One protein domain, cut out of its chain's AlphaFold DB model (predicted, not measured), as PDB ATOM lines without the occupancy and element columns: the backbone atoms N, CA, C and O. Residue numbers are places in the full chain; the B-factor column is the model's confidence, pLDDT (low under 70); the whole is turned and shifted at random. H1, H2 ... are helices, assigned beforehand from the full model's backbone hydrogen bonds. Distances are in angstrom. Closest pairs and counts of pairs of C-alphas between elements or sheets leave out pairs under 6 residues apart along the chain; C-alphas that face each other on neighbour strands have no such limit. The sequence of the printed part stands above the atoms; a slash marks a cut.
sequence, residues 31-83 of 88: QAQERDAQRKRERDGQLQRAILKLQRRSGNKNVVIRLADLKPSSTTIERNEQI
ATOM      1  N   GLN A  31     226.600 134.302 210.636       79.06
ATOM      2  CA  GLN A  31     226.459 134.431 212.092       79.06
ATOM      3  C   GLN A  31     227.020 135.753 212.633       79.06
ATOM      4  O   GLN A  31     226.428 136.359 213.533       79.06
ATOM      5  N   ALA A  32     228.153 136.224 212.105       82.75
ATOM      6  CA  ALA A  32     228.724 137.511 212.495       82.75
ATOM      7  C   ALA A  32     227.789 138.677 212.128       82.75
ATOM      8  O   ALA A  32     227.513 139.536 212.973       82.75
ATOM      9  N   GLN A  33     227.236 138.664 210.912       82.44
ATOM     10  CA  GLN A  33     226.279 139.673 210.454       82.44
ATOM     11  C   GLN A  33     224.992 139.674 211.285       82.44
ATOM     12  O   GLN A  33     224.479 140.742 211.631       82.44
ATOM     13  N   GLU A  34     224.482 138.499 211.657       81.69
ATOM     14  CA  GLU A  34     223.276 138.395 212.476       81.69
ATOM     15  C   GLU A  34     223.495 138.927 213.898       81.69
ATOM     16  O   GLU A  34     222.662 139.684 214.412       81.69
ATOM     17  N   ARG A  35     224.660 138.637 214.496       83.12
ATOM     18  CA  ARG A  35     225.079 139.210 215.786       83.12
ATOM     19  C   ARG A  35     225.192 140.731 215.725       83.12
ATOM     20  O   ARG A  35     224.718 141.417 216.632       83.12
ATOM     21  N   ASP A  36     225.781 141.275 214.664       86.69
ATOM     22  CA  ASP A  36     225.870 142.724 214.469       86.69
ATOM     23  C   ASP A  36     224.502 143.376 214.289       86.69
ATOM     24  O   ASP A  36     224.211 144.406 214.909       86.69
ATOM     25  N   ALA A  37     223.635 142.762 213.488       83.94
ATOM     26  CA  ALA A  37     222.271 143.229 213.301       83.94
ATOM     27  C   ALA A  37     221.491 143.203 214.624       83.94
ATOM     28  O   ALA A  37     220.747 144.139 214.921       83.94
ATOM     29  N   GLN A  38     221.687 142.176 215.451       84.50
ATOM     30  CA  GLN A  38     221.054 142.076 216.763       84.50
ATOM     31  C   GLN A  38     221.549 143.158 217.727       84.50
ATOM     32  O   GLN A  38     220.724 143.851 218.322       84.50
ATOM     33  N   ARG A  39     222.865 143.402 217.791       86.50
ATOM     34  CA  ARG A  39     223.436 144.506 218.582       86.50
ATOM     35  C   ARG A  39     222.881 145.868 218.172       86.50
ATOM     36  O   ARG A  39     222.574 146.690 219.037       86.50
ATOM     37  N   LYS A  40     222.749 146.124 216.867       86.69
ATOM     38  CA  LYS A  40     222.158 147.372 216.355       86.69
ATOM     39  C   LYS A  40     220.698 147.512 216.790       86.69
ATOM     40  O   LYS A  40     220.346 148.530 217.376       86.69
ATOM     41  N   ARG A  41     219.888 146.461 216.611       83.62
ATOM     42  CA  ARG A  41     218.477 146.444 217.043       83.62
ATOM     43  C   ARG A  41     218.319 146.709 218.541       83.62
ATOM     44  O   ARG A  41     217.441 147.468 218.941       83.62
ATOM     45  N   GLU A  42     219.173 146.120 219.375       85.94
ATOM     46  CA  GLU A  42     219.139 146.339 220.825       85.94
ATOM     47  C   GLU A  42     219.460 147.786 221.205       85.94
ATOM     48  O   GLU A  42     218.767 148.363 222.049       85.94
ATOM     49  N   ARG A  43     220.481 148.383 220.576       85.62
ATOM     50  CA  ARG A  43     220.831 149.797 220.780       85.62
ATOM     51  C   ARG A  43     219.690 150.718 220.358       85.62
ATOM     52  O   ARG A  43     219.294 151.582 221.142       85.62
ATOM     53  N   ASP A  44     219.116 150.490 219.182       85.25
ATOM     54  CA  ASP A  44     217.997 151.288 218.675       85.25
ATOM     55  C   ASP A  44     216.772 151.176 219.594       85.25
ATOM     56  O   ASP A  44     216.174 152.186 219.967       85.25
ATOM     57  N   GLY A  45     216.438 149.967 220.058       86.19
ATOM     58  CA  GLY A  45     215.335 149.754 220.997       86.19
ATOM     59  C   GLY A  45     215.567 150.404 222.369       86.19
ATOM     60  O   GLY A  45     214.625 150.862 223.024       86.19
ATOM     61  N   GLN A  46     216.813 150.479 222.847       86.56
ATOM     62  CA  GLN A  46     217.149 151.243 224.058       86.56
ATOM     63  C   GLN A  46     216.956 152.748 223.847       86.56
ATOM     64  O   GLN A  46     216.334 153.405 224.687       86.56
ATOM     65  N   LEU A  47     217.415 153.279 222.710       84.19
ATOM     66  CA  LEU A  47     217.261 154.687 222.353       84.19
ATOM     67  C   LEU A  47     215.783 155.083 222.239       84.19
ATOM     68  O   LEU A  47     215.363 156.064 222.852       84.19
ATOM     69  N   GLN A  48     214.971 154.293 221.533       85.06
ATOM     70  CA  GLN A  48     213.532 154.541 221.396       85.06
ATOM     71  C   GLN A  48     212.829 154.576 222.759       85.06
ATOM     72  O   GLN A  48     212.050 155.487 223.043       85.06
ATOM     73  N   ARG A  49     213.152 153.637 223.657       86.62
ATOM     74  CA  ARG A  49     212.611 153.632 225.028       86.62
ATOM     75  C   ARG A  49     213.055 154.851 225.833       86.62
ATOM     76  O   ARG A  49     212.250 155.393 226.591       86.62
ATOM     77  N   ALA A  50     214.301 155.294 225.680       85.19
ATOM     78  CA  ALA A  50     214.794 156.508 226.326       85.19
ATOM     79  C   ALA A  50     214.040 157.754 225.830       85.19
ATOM     80  O   ALA A  50     213.595 158.561 226.649       85.19
ATOM     81  N   ILE A  51     213.806 157.862 224.518       82.31
ATOM     82  CA  ILE A  51     213.010 158.939 223.914       82.31
ATOM     83  C   ILE A  51     211.582 158.930 224.467       82.31
ATOM     84  O   ILE A  51     211.096 159.969 224.908       82.31
ATOM     85  N   LEU A  52     210.929 157.765 224.533       85.50
ATOM     86  CA  LEU A  52     209.577 157.642 225.094       85.50
ATOM     87  C   LEU A  52     209.520 158.058 226.572       85.50
ATOM     88  O   LEU A  52     208.592 158.755 226.983       85.50
ATOM     89  N   LYS A  53     210.515 157.675 227.386       85.31
ATOM     90  CA  LYS A  53     210.606 158.106 228.795       85.31
ATOM     91  C   LYS A  53     210.741 159.626 228.909       85.31
ATOM     92  O   LYS A  53     210.074 160.246 229.736       85.31
ATOM     93  N   LEU A  54     211.578 160.224 228.068       81.69
ATOM     94  CA  LEU A  54     211.821 161.662 228.033       81.69
ATOM     95  C   LEU A  54     210.580 162.444 227.576       81.69
ATOM     96  O   LEU A  54     210.238 163.466 228.171       81.69
ATOM     97  N   GLN A  55     209.866 161.935 226.571       81.25
ATOM     98  CA  GLN A  55     208.584 162.484 226.122       81.25
ATOM     99  C   GLN A  55     207.532 162.425 227.235       81.25
ATOM    100  O   GLN A  55     206.881 163.432 227.501       81.25
ATOM    101  N   ARG A  56     207.412 161.294 227.949       82.44
ATOM    102  CA  ARG A  56     206.496 161.166 229.100       82.44
ATOM    103  C   ARG A  56     206.831 162.153 230.219       82.44
ATOM    104  O   ARG A  56     205.927 162.785 230.747       82.44
ATOM    105  N   ARG A  57     208.115 162.310 230.563       81.62
ATOM    106  CA  ARG A  57     208.560 163.218 231.638       81.62
ATOM    107  C   ARG A  57     208.358 164.695 231.296       81.62
ATOM    108  O   ARG A  57     208.068 165.488 232.178       81.62
ATOM    109  N   SER A  58     208.555 165.068 230.036       76.81
ATOM    110  CA  SER A  58     208.483 166.465 229.584       76.81
ATOM    111  C   SER A  58     207.097 166.912 229.122       76.81
ATOM    112  O   SER A  58     206.922 168.089 228.803       76.81
ATOM    113  N   GLY A  59     206.141 165.983 229.006       78.62
ATOM    114  CA  GLY A  59     204.791 166.238 228.497       78.62
ATOM    115  C   GLY A  59     204.736 166.692 227.033       78.62
ATOM    116  O   GLY A  59     203.664 167.017 226.536       78.62
ATOM    117  N   ASN A  60     205.871 166.732 226.327       73.88
ATOM    118  CA  ASN A  60     205.983 167.301 224.991       73.88
ATOM    119  C   ASN A  60     206.576 166.280 224.015       73.88
ATOM    120  O   ASN A  60     207.660 165.736 224.226       73.88
ATOM    121  N   LYS A  61     205.901 166.072 222.878       73.56
ATOM    122  CA  LYS A  61     206.354 165.149 221.821       73.56
ATOM    123  C   LYS A  61     207.696 165.574 221.198       73.56
ATOM    124  O   LYS A  61     208.504 164.718 220.844       73.56
ATOM    125  N   ASN A  62     207.968 166.881 221.162       74.62
ATOM    126  CA  ASN A  62     209.151 167.486 220.532       74.62
ATOM    127  C   ASN A  62     210.324 167.697 221.501       74.62
ATOM    128  O   ASN A  62     211.193 168.534 221.253       74.62
ATOM    129  N   VAL A  63     210.362 166.974 222.623       79.12
ATOM    130  CA  VAL A  63     211.362 167.218 223.670       79.12
ATOM    131  C   VAL A  63     212.802 167.052 223.181       79.12
ATOM    132  O   VAL A  63     213.677 167.782 223.622       79.12
ATOM    133  N   VAL A  64     213.045 166.135 222.239       74.44
ATOM    134  CA  VAL A  64     214.382 165.899 221.672       74.44
ATOM    135  C   VAL A  64     214.878 167.135 220.924       74.44
ATOM    136  O   VAL A  64     216.019 167.545 221.105       74.44
ATOM    137  N   ILE A  65     213.998 167.765 220.142       75.38
ATOM    138  CA  ILE A  65     214.308 168.987 219.395       75.38
ATOM    139  C   ILE A  65     214.538 170.140 220.373       75.38
ATOM    140  O   ILE A  65     215.545 170.828 220.278       75.38
ATOM    141  N   ARG A  66     213.668 170.295 221.381       71.50
ATOM    142  CA  ARG A  66     213.823 171.347 222.403       71.50
ATOM    143  C   ARG A  66     215.103 171.191 223.230       71.50
ATOM    144  O   ARG A  66     215.739 172.183 223.555       71.50
ATOM    145  N   LEU A  67     215.507 169.964 223.557       70.88
ATOM    146  CA  LEU A  67     216.767 169.690 224.260       70.88
ATOM    147  C   LEU A  67     217.996 169.981 223.401       70.88
ATOM    148  O   LEU A  67     219.001 170.453 223.927       70.88
ATOM    149  N   ALA A  68     217.922 169.724 222.096       73.25
ATOM    150  CA  ALA A  68     218.971 170.129 221.166       73.25
ATOM    151  C   ALA A  68     219.049 171.663 221.020       73.25
ATOM    152  O   ALA A  68     220.136 172.203 220.808       73.25
ATOM    153  N   ASP A  69     217.922 172.357 221.179       74.69
ATOM    154  CA  ASP A  69     217.823 173.816 221.081       74.69
ATOM    155  C   ASP A  69     218.229 174.563 222.367       74.69
ATOM    156  O   ASP A  69     218.630 175.716 222.318       74.69
ATOM    157  N   LEU A  70     218.243 173.891 223.524       73.12
ATOM    158  CA  LEU A  70     218.655 174.453 224.825       73.12
ATOM    159  C   LEU A  70     220.145 174.844 224.921       73.12
ATOM    160  O   LEU A  70     220.571 175.408 225.930       73.12
ATOM    161  N   LYS A  71     220.963 174.530 223.909       77.25
ATOM    162  CA  LYS A  71     222.365 174.969 223.863       77.25
ATOM    163  C   LYS A  71     222.431 176.466 223.514       77.25
ATOM    164  O   LYS A  71     221.754 176.879 222.581       77.25
ATOM    165  N   PRO A  72     223.310 177.260 224.157       61.03
ATOM    166  CA  PRO A  72     223.335 178.732 224.066       61.03
ATOM    167  C   PRO A  72     223.656 179.329 222.678       61.03
ATOM    168  O   PRO A  72     223.724 180.544 222.537       61.03
ATOM    169  N   SER A  73     223.856 178.508 221.647       71.12
ATOM    170  CA  SER A  73     224.051 178.944 220.253       71.12
ATOM    171  C   SER A  73     223.203 178.134 219.265       71.12
ATOM    172  O   SER A  73     223.520 178.074 218.080       71.12
ATOM    173  N   SER A  74     222.171 177.441 219.751       75.38
ATOM    174  CA  SER A  74     221.278 176.663 218.898       75.38
ATOM    175  C   SER A  74     220.217 177.574 218.287       75.38
ATOM    176  O   SER A  74     219.557 178.319 218.999       75.38
ATOM    177  N   THR A  75     220.069 177.516 216.967       76.25
ATOM    178  CA  THR A  75     219.038 178.229 216.189       76.25
ATOM    179  C   THR A  75     218.169 177.234 215.419       76.25
ATOM    180  O   THR A  75     217.620 177.530 214.357       76.25
ATOM    181  N   THR A  76     218.088 175.995 215.915       76.38
ATOM    182  CA  THR A  76     217.531 174.861 215.168       76.38
ATOM    183  C   THR A  76     216.031 175.031 214.975       76.38
ATOM    184  O   THR A  76     215.517 174.725 213.897       76.38
ATOM    185  N   ILE A  77     215.327 175.531 215.996       76.75
ATOM    186  CA  ILE A  77     213.889 175.807 215.903       76.75
ATOM    187  C   ILE A  77     213.634 177.008 214.983       76.75
ATOM    188  O   ILE A  77     212.875 176.874 214.028       76.75
ATOM    189  N   GLU A  78     214.321 178.134 215.195       76.38
ATOM    190  CA  GLU A  78     214.151 179.354 214.386       76.38
ATOM    191  C   GLU A  78     214.432 179.118 212.894       76.38
ATOM    192  O   GLU A  78     213.653 179.517 212.028       76.38
ATOM    193  N   ARG A  79     215.512 178.393 212.575       74.94
ATOM    194  CA  ARG A  79     215.860 178.040 211.195       74.94
ATOM    195  C   ARG A  79     214.852 177.071 210.572       74.94
ATOM    196  O   ARG A  79     214.569 177.193 209.380       74.94
ATOM    197  N   ASN A  80     214.322 176.109 211.334       75.50
ATOM    198  CA  ASN A  80     213.290 175.192 210.834       75.50
ATOM    199  C   ASN A  80     211.990 175.929 210.504       75.50
ATOM    200  O   ASN A  80     211.381 175.623 209.485       75.50
ATOM    201  N   GLU A  81     211.596 176.914 211.310       75.62
ATOM    202  CA  GLU A  81     210.437 177.766 211.016       75.62
ATOM    203  C   GLU A  81     210.674 178.621 209.756       75.62
ATOM    204  O   GLU A  81     209.783 178.757 208.921       75.62
ATOM    205  N   GLN A  82     211.893 179.136 209.553       76.12
ATOM    206  CA  GLN A  82     212.231 179.956 208.383       76.12
ATOM    207  C   GLN A  82     212.326 179.155 207.070       76.12
ATOM    208  O   GLN A  82     211.950 179.662 206.015       76.12
ATOM    209  N   ILE A  83     212.847 177.924 207.113       71.56
ATOM    210  CA  ILE A  83     213.019 177.070 205.920       71.56
ATOM    211  C   ILE A  83     211.766 176.227 205.651       71.56
ATOM    212  O   ILE A  83     211.412 175.997 204.497       71.56
TER     213      ILE A  83
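AT A GLANCE: This is residues 31 to 83 of the 88 residues of the protein "LytTR family transcriptional regulator" of Flavobacterium sp. IR1 (UniProt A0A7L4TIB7). What is the shape? AT one end of a long helix, H1, whose residues 31 to 50 stick out as an arm, the chain turns off sharply to one side, where short H2, about perpendicular to H1, and short H3, about perpendicular to H2, make a small head beside that end. How large is it? The printed part has 53 residues, three named helices and no named strand: all helix, extended, radius of gyration of the C-alphas 15.9 A, spans 47 by 26 by 19 A.

IN THESE COORDINATES: Where is H1? Residues 31 to 58, 40.7 A, from C-alpha 31 at (226.459, 134.431, 212.092). What follows? H2 is residues 63 to 69, 9.6 A; H3 is residues 76 to 83, 10.5 A, ending with C-alpha 83 at (213.019, 177.070, 205.920).

HOW THE PARTS SIT: How do H1 and H2 stand? H1, with residues 51 to 55 alone, only just touches H2, with 3 pairs of C-alphas within 8 A, about perpendicular at 87 degrees; the closest C-alphas, Gln 55 and Val 63, are 6.0 A apart. And H3? It touches H2, about perpendicular at 88 degrees; the closest C-alphas, Asp 69 and Thr 76, are 6.0 A apart. H1 and H3 are apart. In H1, H2 and H3 every O i to N i+4 pair is within hydrogen-bond range.

THE WHOLE: Any cut or long link? The printed part has neither. Where is confidence low? Residue 72 is under 70.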